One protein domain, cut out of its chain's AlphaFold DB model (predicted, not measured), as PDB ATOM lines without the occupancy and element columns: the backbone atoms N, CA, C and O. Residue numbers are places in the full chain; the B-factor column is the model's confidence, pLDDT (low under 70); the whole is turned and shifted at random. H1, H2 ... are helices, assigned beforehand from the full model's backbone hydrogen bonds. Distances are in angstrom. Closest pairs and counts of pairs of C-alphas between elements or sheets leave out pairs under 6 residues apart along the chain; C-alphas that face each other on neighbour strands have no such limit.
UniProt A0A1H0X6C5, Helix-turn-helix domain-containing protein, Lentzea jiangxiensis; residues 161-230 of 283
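Overview. This is residues 161 to 230 of the 283 residues of the protein "Helix-turn-helix domain-containing protein" of Lentzea jiangxiensis (UniProt A0A1H0X6C5). What shape do these four helices make? They form a small two-layered bundle: H2, the longest helix, lies side by side with H4 in one layer, H1 lies side by side with H3 in the other, and the two layers cross. H2 touches the three other helices, while H1 and H4 are only near each other. What is it made of, and how large is it? The printed part has 70 residues with four named helices, H1, H2, H3 and H4 in that order, and no named strand; the class is all helix. It is compact and rounded, with a radius of gyration of the C-alphas of 10.7 A and spans of 30 by 23 by 18 A.

Along the chain. Where is the longest helix? H2 is residues 179 to 194, 22.2 A from first to last C-alpha, from C-alpha 179 at (49.039, -3.680, 22.763) to C-alpha 194 at (33.246, 11.640, 19.994). Where are the other three? H1 is residues 161 to 174, 20.5 A long, and C-alpha 161 is at (39.529, 9.872, 26.223). H3 is residues 199 to 207, 12.2 A long. H4 is residues 216 to 229, 20.1 A long, with C-alpha 229 at (27.090, 3.419, 10.566).

Arrangement. What touches H2? H4 touches it at a shallow tilt of 19 degrees, the same way, with the C-alphas of Leu 185 and Cys 221 closest at 5.7 A. H1 touches it at a steep tilt of 47 degrees, opposite ways, with the C-alphas of Ser 164 and Phe 190 closest at 5.2 A. H3 touches residues 189 to 193 of H2 alone, in a helical hairpin at 35.2 degrees, only just steep, with the C-alphas of Leu 193 and Ser 199 closest at 6.5 A. How does H3 stand to H1 and H4? H3 and H1 touch at a shallow tilt of 23 degrees, the same way, with the C-alphas of Ile 167 and Gln 203 closest at 6.0 A. H3 and H4 form a helical hairpin at a steep tilt of 41 degrees, and the closest C-alphas, those of Val 206 and Met 220, are 5.2 A apart; of H4, residues 220 to 224 alone touch H3. What do the helix backbones show? In H1, H2, H3 and H4 every O i to N i+4 pair is within hydrogen-bond range.

Size, cuts and confidence. How far does it reach? The two C-alphas farthest apart are those of Gly 196 and Gly 212, at 30.9 A. Is there a cut or a long link? The printed part has no cut. The links H1 to H2 and H2 to H3 are tight, with 4 residues each, and H3 to H4 is short, with 8. Where is confidence low? The mean pLDDT of the printed part is 89.9, and residues 211 to 212 are under 70.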
ATOM      1  N   ALA A 161      38.225  10.514  26.144       90.62
ATOM      2  CA  ALA A 161      39.529   9.872  26.223       90.62
ATOM      3  C   ALA A 161      39.697   9.053  27.515       90.62
ATOM      4  O   ALA A 161      40.315   7.991  27.502       90.62
ATOM      5  N   ALA A 162      39.175   9.522  28.651       92.62
ATOM      6  CA  ALA A 162      39.165   8.740  29.887       92.62
ATOM      7  C   ALA A 162      38.220   7.533  29.782       92.62
ATOM      8  O   ALA A 162      38.587   6.423  30.185       92.62
ATOM      9  N   ASP A 163      37.047   7.732  29.185       94.12
ATOM     10  CA  ASP A 163      36.047   6.689  28.981       94.12
ATOM     11  C   ASP A 163      36.528   5.621  27.994       94.12
ATOM     12  O   ASP A 163      36.391   4.427  28.276       94.12
ATOM     13  N   SER A 164      37.171   6.007  26.884       96.06
ATOM     14  CA  SER A 164      37.718   5.045  25.922       96.06
ATOM     15  C   SER A 164      38.775   4.140  26.558       96.06
ATOM     16  O   SER A 164      38.671   2.911  26.468       96.06
ATOM     17  N   ARG A 165      39.726   4.723  27.303       96.19
ATOM     18  CA  ARG A 165      40.742   3.984  28.070       96.19
ATOM     19  C   ARG A 165      40.106   2.993  29.040       96.19
ATOM     20  O   ARG A 165      40.507   1.828  29.091       96.19
ATOM     21  N   ARG A 166      39.090   3.432  29.790       96.56
ATOM     22  CA  ARG A 166      38.386   2.600  30.776       96.56
ATOM     23  C   ARG A 166      37.661   1.424  30.118       96.56
ATOM     24  O   ARG A 166      37.799   0.292  30.583       96.56
ATOM     25  N   ILE A 167      36.922   1.666  29.034       96.50
ATOM     26  CA  ILE A 167      36.179   0.626  28.300       96.50
ATOM     27  C   ILE A 167      37.141  -0.429  27.744       96.50
ATOM     28  O   ILE A 167      36.915  -1.629  27.921       96.50
ATOM     29  N   VAL A 168      38.250  -0.006  27.129       96.50
ATOM     30  CA  VAL A 168      39.254  -0.929  26.577       96.50
ATOM     31  C   VAL A 168      39.959  -1.726  27.667       96.50
ATOM     32  O   VAL A 168      40.213  -2.919  27.482       96.50
ATOM     33  N   GLN A 169      40.241  -1.115  28.818       95.62
ATOM     34  CA  GLN A 169      40.834  -1.820  29.951       95.62
ATOM     35  C   GLN A 169      39.921  -2.943  30.459       95.62
ATOM     36  O   GLN A 169      40.394  -4.062  30.663       95.62
ATOM     37  N   LEU A 170      38.618  -2.684  30.601       95.19
ATOM     38  CA  LEU A 170      37.637  -3.702  30.999       95.19
ATOM     39  C   LEU A 170      37.513  -4.818  29.951       95.19
ATOM     40  O   LEU A 170      37.493  -6.000  30.294       95.19
ATOM     41  N   ALA A 171      37.494  -4.459  28.665       93.44
ATOM     42  CA  ALA A 171      37.467  -5.428  27.573       93.44
ATOM     43  C   ALA A 171      38.707  -6.336  27.584       93.44
ATOM     44  O   ALA A 171      38.591  -7.547  27.408       93.44
ATOM     45  N   HIS A 172      39.885  -5.761  27.842       93.31
ATOM     46  CA  HIS A 172      41.150  -6.488  27.918       93.31
ATOM     47  C   HIS A 172      41.213  -7.469  29.091       93.31
ATOM     48  O   HIS A 172      41.741  -8.567  28.932       93.31
ATOM     49  N   GLN A 173      40.661  -7.097  30.248       92.12
ATOM     50  CA  GLN A 173      40.586  -7.989  31.410       92.12
ATOM     51  C   GLN A 173      39.761  -9.246  31.110       92.12
ATOM     52  O   GLN A 173      40.098 -10.329  31.577       92.12
ATOM     53  N   ARG A 174      38.697  -9.109  30.309       88.81
ATOM     54  CA  ARG A 174      37.822 -10.224  29.928       88.81
ATOM     55  C   ARG A 174      38.357 -11.024  28.740       88.81
ATOM     56  O   ARG A 174      38.210 -12.241  28.695       88.81
ATOM     57  N   HIS A 175      38.987 -10.338  27.792       87.94
ATOM     58  CA  HIS A 175      39.563 -10.918  26.586       87.94
ATOM     59  C   HIS A 175      40.976 -10.353  26.378       87.94
ATOM     60  O   HIS A 175      41.123  -9.261  25.822       87.94
ATOM     61  N   PRO A 176      42.031 -11.067  26.813       89.56
ATOM     62  CA  PRO A 176      43.406 -10.609  26.649       89.56
ATOM     63  C   PRO A 176      43.751 -10.306  25.183       89.56
ATOM     64  O   PRO A 176      43.444 -11.069  24.270       89.56
ATOM     65  N   MET A 177      44.393  -9.160  24.956       90.25
ATOM     66  CA  MET A 177      44.680  -8.584  23.641       90.25
ATOM     67  C   MET A 177      46.091  -7.992  23.630       90.25
ATOM     68  O   MET A 177      46.535  -7.404  24.617       90.25
ATOM     69  N   SER A 178      46.778  -8.083  22.491       90.38
ATOM     70  CA  SER A 178      48.066  -7.410  22.265       90.38
ATOM     71  C   SER A 178      47.947  -5.879  22.401       90.38
ATOM     72  O   SER A 178      46.873  -5.344  22.108       90.38
ATOM     73  N   PRO A 179      49.034  -5.148  22.716       94.56
ATOM     74  CA  PRO A 179      49.039  -3.680  22.763       94.56
ATOM     75  C   PRO A 179      48.487  -3.009  21.497       94.56
ATOM     76  O   PRO A 179      47.696  -2.077  21.596       94.56
ATOM     77  N   GLU A 180      48.831  -3.526  20.316       92.62
ATOM     78  CA  GLU A 180      48.352  -2.987  19.037       92.62
ATOM     79  C   GLU A 180      46.824  -3.082  18.905       92.62
ATOM     80  O   GLU A 180      46.156  -2.101  18.592       92.62
ATOM     81  N   ASN A 181      46.255  -4.250  19.204       91.69
ATOM     82  CA  ASN A 181      44.806  -4.461  19.200       91.69
ATOM     83  C   ASN A 181      44.066  -3.612  20.243       91.69
ATOM     84  O   ASN A 181      42.960  -3.158  19.962       91.69
ATOM     85  N   ARG A 182      44.667  -3.377  21.419       95.44
ATOM     86  CA  ARG A 182      44.099  -2.463  22.422       95.44
ATOM     87  C   ARG A 182      44.034  -1.038  21.885       95.44
ATOM     88  O   ARG A 182      42.972  -0.439  21.953       95.44
ATOM     89  N   ARG A 183      45.119  -0.552  21.275       95.38
ATOM     90  CA  ARG A 183      45.167   0.780  20.656       95.38
ATOM     91  C   ARG A 183      44.122   0.936  19.550       95.38
ATOM     92  O   ARG A 183      43.350   1.878  19.576       95.38
ATOM     93  N   ARG A 184      44.023  -0.043  18.642       95.25
ATOM     94  CA  ARG A 184      43.006  -0.043  17.572       95.25
ATOM     95  C   ARG A 184      41.573  -0.009  18.111       95.25
ATOM     96  O   ARG A 184      40.715   0.631  17.514       95.25
ATOM     97  N   LEU A 185      41.305  -0.733  19.200       95.56
ATOM     98  CA  LEU A 185      39.995  -0.720  19.847       95.56
ATOM     99  C   LEU A 185      39.732   0.617  20.548       95.56
ATOM    100  O   LEU A 185      38.619   1.120  20.467       95.56
ATOM    101  N   GLU A 186      40.741   1.192  21.200       96.62
ATOM    102  CA  GLU A 186      40.658   2.497  21.865       96.62
ATOM    103  C   GLU A 186      40.349   3.614  20.875       96.62
ATOM    104  O   GLU A 186      39.431   4.387  21.130       96.62
ATOM    105  N   ASP A 187      41.023   3.627  19.722       96.38
ATOM    106  CA  ASP A 187      40.761   4.579  18.640       96.38
ATOM    107  C   ASP A 187      39.293   4.488  18.174       96.38
ATOM    108  O   ASP A 187      38.608   5.503  18.060       96.38
ATOM    109  N   ALA A 188      38.772   3.269  17.978       95.44
ATOM    110  CA  ALA A 188      37.386   3.053  17.557       95.44
ATOM    111  C   ALA A 188      36.358   3.446  18.634       95.44
ATOM    112  O   ALA A 188      35.315   4.012  18.316       95.44
ATOM    113  N   VAL A 189      36.628   3.134  19.907       96.94
ATOM    114  CA  VAL A 189      35.763   3.532  21.029       96.94
ATOM    115  C   VAL A 189      35.756   5.052  21.165       96.94
ATOM    116  O   VAL A 189      34.686   5.640  21.269       96.94
ATOM    117  N   PHE A 190      36.926   5.690  21.125       96.31
ATOM    118  CA  PHE A 190      37.057   7.142  21.209       96.31
ATOM    119  C   PHE A 190      36.295   7.849  20.084       96.31
ATOM    120  O   PHE A 190      35.579   8.813  20.346       96.31
ATOM    121  N   GLU A 191      36.397   7.348  18.851       94.56
ATOM    122  CA  GLU A 191      35.635   7.859  17.711       94.56
ATOM    123  C   GLU A 191      34.122   7.765  17.961       94.56
ATOM    124  O   GLU A 191      33.415   8.762  17.820       94.56
ATOM    125  N   ALA A 192      33.624   6.612  18.421       93.50
ATOM    126  CA  ALA A 192      32.201   6.429  18.707       93.50
ATOM    127  C   ALA A 192      31.687   7.383  19.799       93.50
ATOM    128  O   ALA A 192      30.624   7.983  19.639       93.50
ATOM    129  N   LEU A 193      32.452   7.563  20.880       93.81
ATOM    130  CA  LEU A 193      32.113   8.514  21.944       93.81
ATOM    131  C   LEU A 193      32.136   9.959  21.430       93.81
ATOM    132  O   LEU A 193      31.245  10.741  21.752       93.81
ATOM    133  N   SER A 194      33.106  10.300  20.579       90.38
ATOM    134  CA  SER A 194      33.246  11.640  19.994       90.38
ATOM    135  C   SER A 194      32.099  11.997  19.043       90.38
ATOM    136  O   SER A 194      31.747  13.166  18.918       90.38
ATOM    137  N   ILE A 195      31.497  10.999  18.387       89.12
ATOM    138  CA  ILE A 195      30.302  11.152  17.538       89.12
ATOM    139  C   ILE A 195      29.017  11.319  18.382       89.12
ATOM    140  O   ILE A 195      27.977  11.706  17.852       89.12
ATOM    141  N   GLY A 196      29.085  11.093  19.699       88.38
ATOM    142  CA  GLY A 196      27.975  11.298  20.635       88.38
ATOM    143  C   GLY A 196      27.266  10.018  21.083       88.38
ATOM    144  O   GLY A 196      26.200  10.103  21.692       88.38
ATOM    145  N   HIS A 197      27.828   8.834  20.812       90.31
ATOM    146  CA  HIS A 197      27.304   7.597  21.396       90.31
ATOM    147  C   HIS A 197      27.551   7.561  22.905       90.31
ATOM    148  O   HIS A 197      28.623   7.926  23.389       90.31
ATOM    149  N   ALA A 198      26.567   7.077  23.661       90.31
ATOM    150  CA  ALA A 198      26.678   6.999  25.112       90.31
ATOM    151  C   ALA A 198      27.726   5.954  25.536       90.31
ATOM    152  O   ALA A 198      27.727   4.827  25.035       90.31
ATOM    153  N   SER A 199      28.547   6.266  26.547       92.00
ATOM    154  CA  SER A 199      29.604   5.363  27.041       92.00
ATOM    155  C   SER A 199      29.084   3.977  27.430       92.00
ATOM    156  O   SER A 199      29.742   2.968  27.176       92.00
ATOM    157  N   ARG A 200      27.861   3.907  27.971       90.56
ATOM    158  CA  ARG A 200      27.188   2.646  28.314       90.56
ATOM    159  C   ARG A 200      26.843   1.800  27.085       90.56
ATOM    160  O   ARG A 200      27.068   0.597  27.108       90.56
ATOM    161  N   GLU A 201      26.348   2.420  26.015       91.31
ATOM    162  CA  GLU A 201      26.006   1.726  24.765       91.31
ATOM    163  C   GLU A 201      27.256   1.095  24.135       91.31
ATOM    164  O   GLU A 201      27.260  -0.081  23.761       91.31
ATOM    165  N   VAL A 202      28.353   1.857  24.088       93.88
ATOM    166  CA  VAL A 202      29.635   1.370  23.564       93.88
ATOM    167  C   VAL A 202      30.206   0.258  24.450       93.88
ATOM    168  O   VAL A 202      30.673  -0.763  23.938       93.88
ATOM    169  N   GLN A 203      30.128   0.402  25.776       94.50
ATOM    170  CA  GLN A 203      30.574  -0.623  26.720       94.50
ATOM    171  C   GLN A 203      29.793  -1.936  26.563       94.50
ATOM    172  O   GLN A 203      30.405  -3.008  26.500       94.50
ATOM    173  N   ASP A 204      28.464  -1.868  26.463       90.81
ATOM    174  CA  ASP A 204      27.606  -3.042  26.298       90.81
ATOM    175  C   ASP A 204      28.008  -3.819  25.036       90.81
ATOM    176  O   ASP A 204      28.226  -5.031  25.086       90.81
ATOM    177  N   LEU A 205      28.231  -3.114  23.926       90.94
ATOM    178  CA  LEU A 205      28.615  -3.694  22.640       90.94
ATOM    179  C   LEU A 205      29.959  -4.441  22.672       90.94
ATOM    180  O   LEU A 205      30.112  -5.511  22.067       90.94
ATOM    181  N   VAL A 206      30.931  -3.878  23.387       91.56
ATOM    182  CA  VAL A 206      32.271  -4.455  23.557       91.56
ATOM    183  C   VAL A 206      32.252  -5.626  24.551       91.56
ATOM    184  O   VAL A 206      33.060  -6.544  24.427       91.56
ATOM    185  N   SER A 207      31.310  -5.637  25.500       84.44
ATOM    186  CA  SER A 207      31.178  -6.678  26.532       84.44
ATOM    187  C   SER A 207      30.343  -7.902  26.126       84.44
ATOM    188  O   SER A 207      30.382  -8.930  26.810       84.44
ATOM    189  N   GLN A 208      29.585  -7.804  25.030       83.50
ATOM    190  CA  GLN A 208      28.790  -8.898  24.467       83.50
ATOM    191  C   GLN A 208      29.646 -10.132  24.174       83.50
ATOM    192  O   GLN A 208      30.769  -9.999  23.694       83.50
ATOM    193  N   ASN A 209      29.065 -11.322  24.359       77.38
ATOM    194  CA  ASN A 209      29.763 -12.600  24.227       77.38
ATOM    195  C   ASN A 209      30.572 -12.721  22.909       77.38
ATOM    196  O   ASN A 209      30.102 -12.336  21.829       77.38
ATOM    197  N   LEU A 210      31.802 -13.230  23.033       78.38
ATOM    198  CA  LEU A 210      32.792 -13.442  21.972       78.38
ATOM    199  C   LEU A 210      33.275 -14.900  21.910       78.38
ATOM    200  O   LEU A 210      34.332 -15.165  21.336       78.38
ATOM    201  N   ASP A 211      32.532 -15.844  22.490       69.62
ATOM    202  CA  ASP A 211      32.876 -17.265  22.453       69.62
ATOM    203  C   ASP A 211      33.145 -17.742  21.018       69.62
ATOM    204  O   ASP A 211      32.365 -17.510  20.092       69.62
ATOM    205  N   GLY A 212      34.302 -18.379  20.822       65.69
ATOM    206  CA  GLY A 212      34.750 -18.859  19.513       65.69
ATOM    207  C   GLY A 212      35.286 -17.779  18.562       65.69
ATOM    208  O   GLY A 212      35.679 -18.104  17.439       65.69
ATOM    209  N   ALA A 213      35.355 -16.506  18.967       75.81
ATOM    210  CA  ALA A 213      35.957 -15.460  18.146       75.81
ATOM    211  C   ALA A 213      37.487 -15.605  18.090       75.81
ATOM    212  O   ALA A 213      38.183 -15.415  19.083       75.81
ATOM    213  N   TYR A 214      38.025 -15.848  16.891       71.38
ATOM    214  CA  TYR A 214      39.473 -15.938  16.653       71.38
ATOM    215  C   TYR A 214      40.225 -14.626  16.961       71.38
ATOM    216  O   TYR A 214      41.405 -14.639  17.295       71.38
ATOM    217  N   SER A 215      39.548 -13.477  16.848       83.19
ATOM    218  CA  SER A 215      40.094 -12.163  17.207       83.19
ATOM    219  C   SER A 215      39.027 -11.303  17.894       83.19
ATOM    220  O   SER A 215      38.255 -10.619  17.213       83.19
ATOM    221  N   PRO A 216      38.970 -11.321  19.240       85.31
ATOM    222  CA  PRO A 216      38.028 -10.524  20.023       85.31
ATOM    223  C   PRO A 216      38.069  -9.033  19.664       85.31
ATOM    224  O   PRO A 216      37.035  -8.435  19.371       85.31
ATOM    225  N   ALA A 217      39.274  -8.460  19.562       87.94
ATOM    226  CA  ALA A 217      39.480  -7.055  19.208       87.94
ATOM    227  C   ALA A 217      38.868  -6.686  17.849       87.94
ATOM    228  O   ALA A 217      38.224  -5.646  17.713       87.94
ATOM    229  N   ALA A 218      39.044  -7.544  16.838       85.38
ATOM    230  CA  ALA A 218      38.515  -7.294  15.502       85.38
ATOM    231  C   ALA A 218      36.981  -7.320  15.484       85.38
ATOM    232  O   ALA A 218      36.368  -6.496  14.804       85.38
ATOM    233  N   VAL A 219      36.367  -8.230  16.250       90.81
ATOM    234  CA  VAL A 219      34.908  -8.305  16.394       90.81
ATOM    235  C   VAL A 219      34.376  -7.069  17.116       90.81
ATOM    236  O   VAL A 219      33.450  -6.440  16.612       90.81
ATOM    237  N   MET A 220      34.989  -6.667  18.233       93.25
ATOM    238  CA  MET A 220      34.609  -5.454  18.969       93.25
ATOM    239  C   MET A 220      34.700  -4.205  18.074       93.25
ATOM    240  O   MET A 220      33.722  -3.473  17.941       93.25
ATOM    241  N   CYS A 221      35.815  -4.012  17.356       93.31
ATOM    242  CA  CYS A 221      35.972  -2.904  16.403       93.31
ATOM    243  C   CYS A 221      34.935  -2.958  15.269       93.31
ATOM    244  O   CYS A 221      34.442  -1.929  14.808       93.31
ATOM    245  N   ALA A 222      34.605  -4.153  14.767       90.25
ATOM    246  CA  ALA A 222      33.585  -4.319  13.735       90.25
ATOM    247  C   ALA A 222      32.191  -3.941  14.246       90.25
ATOM    248  O   ALA A 222      31.459  -3.258  13.530       90.25
ATOM    249  N   ARG A 223      31.853  -4.326  15.480       93.38
ATOM    250  CA  ARG A 223      30.602  -3.941  16.132       93.38
ATOM    251  C   ARG A 223      30.518  -2.424  16.303       93.38
ATOM    252  O   ARG A 223      29.535  -1.845  15.857       93.38
ATOM    253  N   ILE A 224      31.560  -1.777  16.834       93.19
ATOM    254  CA  ILE A 224      31.598  -0.312  17.006       93.19
ATOM    255  C   ILE A 224      31.441   0.409  15.659       93.19
ATOM    256  O   ILE A 224      30.632   1.317  15.529       93.19
ATOM    257  N   ARG A 225      32.120  -0.047  14.598       91.31
ATOM    258  CA  ARG A 225      31.907   0.510  13.248       91.31
ATOM    259  C   ARG A 225      30.493   0.310  12.722       91.31
ATOM    260  O   ARG A 225      30.019   1.136  11.951       91.31
ATOM    261  N   SER A 226      29.836  -0.791  13.079       88.00
ATOM    262  CA  SER A 226      28.432  -0.994  12.728       88.00
ATOM    263  C   SER A 226      27.528  -0.034  13.496       88.00
ATOM    264  O   SER A 226      26.601   0.488  12.891       88.00
ATOM    265  N   LEU A 227      27.820   0.224  14.775       87.06
ATOM    266  CA  LEU A 227      27.118   1.216  15.592       87.06
ATOM    267  C   LEU A 227      27.220   2.610  14.958       87.06
ATOM    268  O   LEU A 227      26.198   3.214  14.683       87.06
ATOM    269  N   MET A 228      28.425   3.056  14.598       86.69
ATOM    270  CA  MET A 228      28.632   4.380  13.986       86.69
ATOM    271  C   MET A 228      27.976   4.526  12.600       86.69
ATOM    272  O   MET A 228      27.612   5.624  12.190       86.69
ATOM    273  N   LYS A 229      27.824   3.426  11.848       83.00
ATOM    274  CA  LYS A 229      27.090   3.419  10.566       83.00
ATOM    275  C   LYS A 229      25.584   3.475  10.767       83.00
ATOM    276  O   LYS A 229      24.877   4.096   9.977       83.00
ATOM    277  N   SER A 230      25.110   2.818  11.812       70.38
ATOM    278  CA  SER A 230      23.750   2.932  12.305       70.38
ATOM    279  C   SER A 230      23.652   4.201  13.152       70.38
ATOM    280  O   SER A 230      23.445   4.109  14.359       70.38
TER     281      SER A 230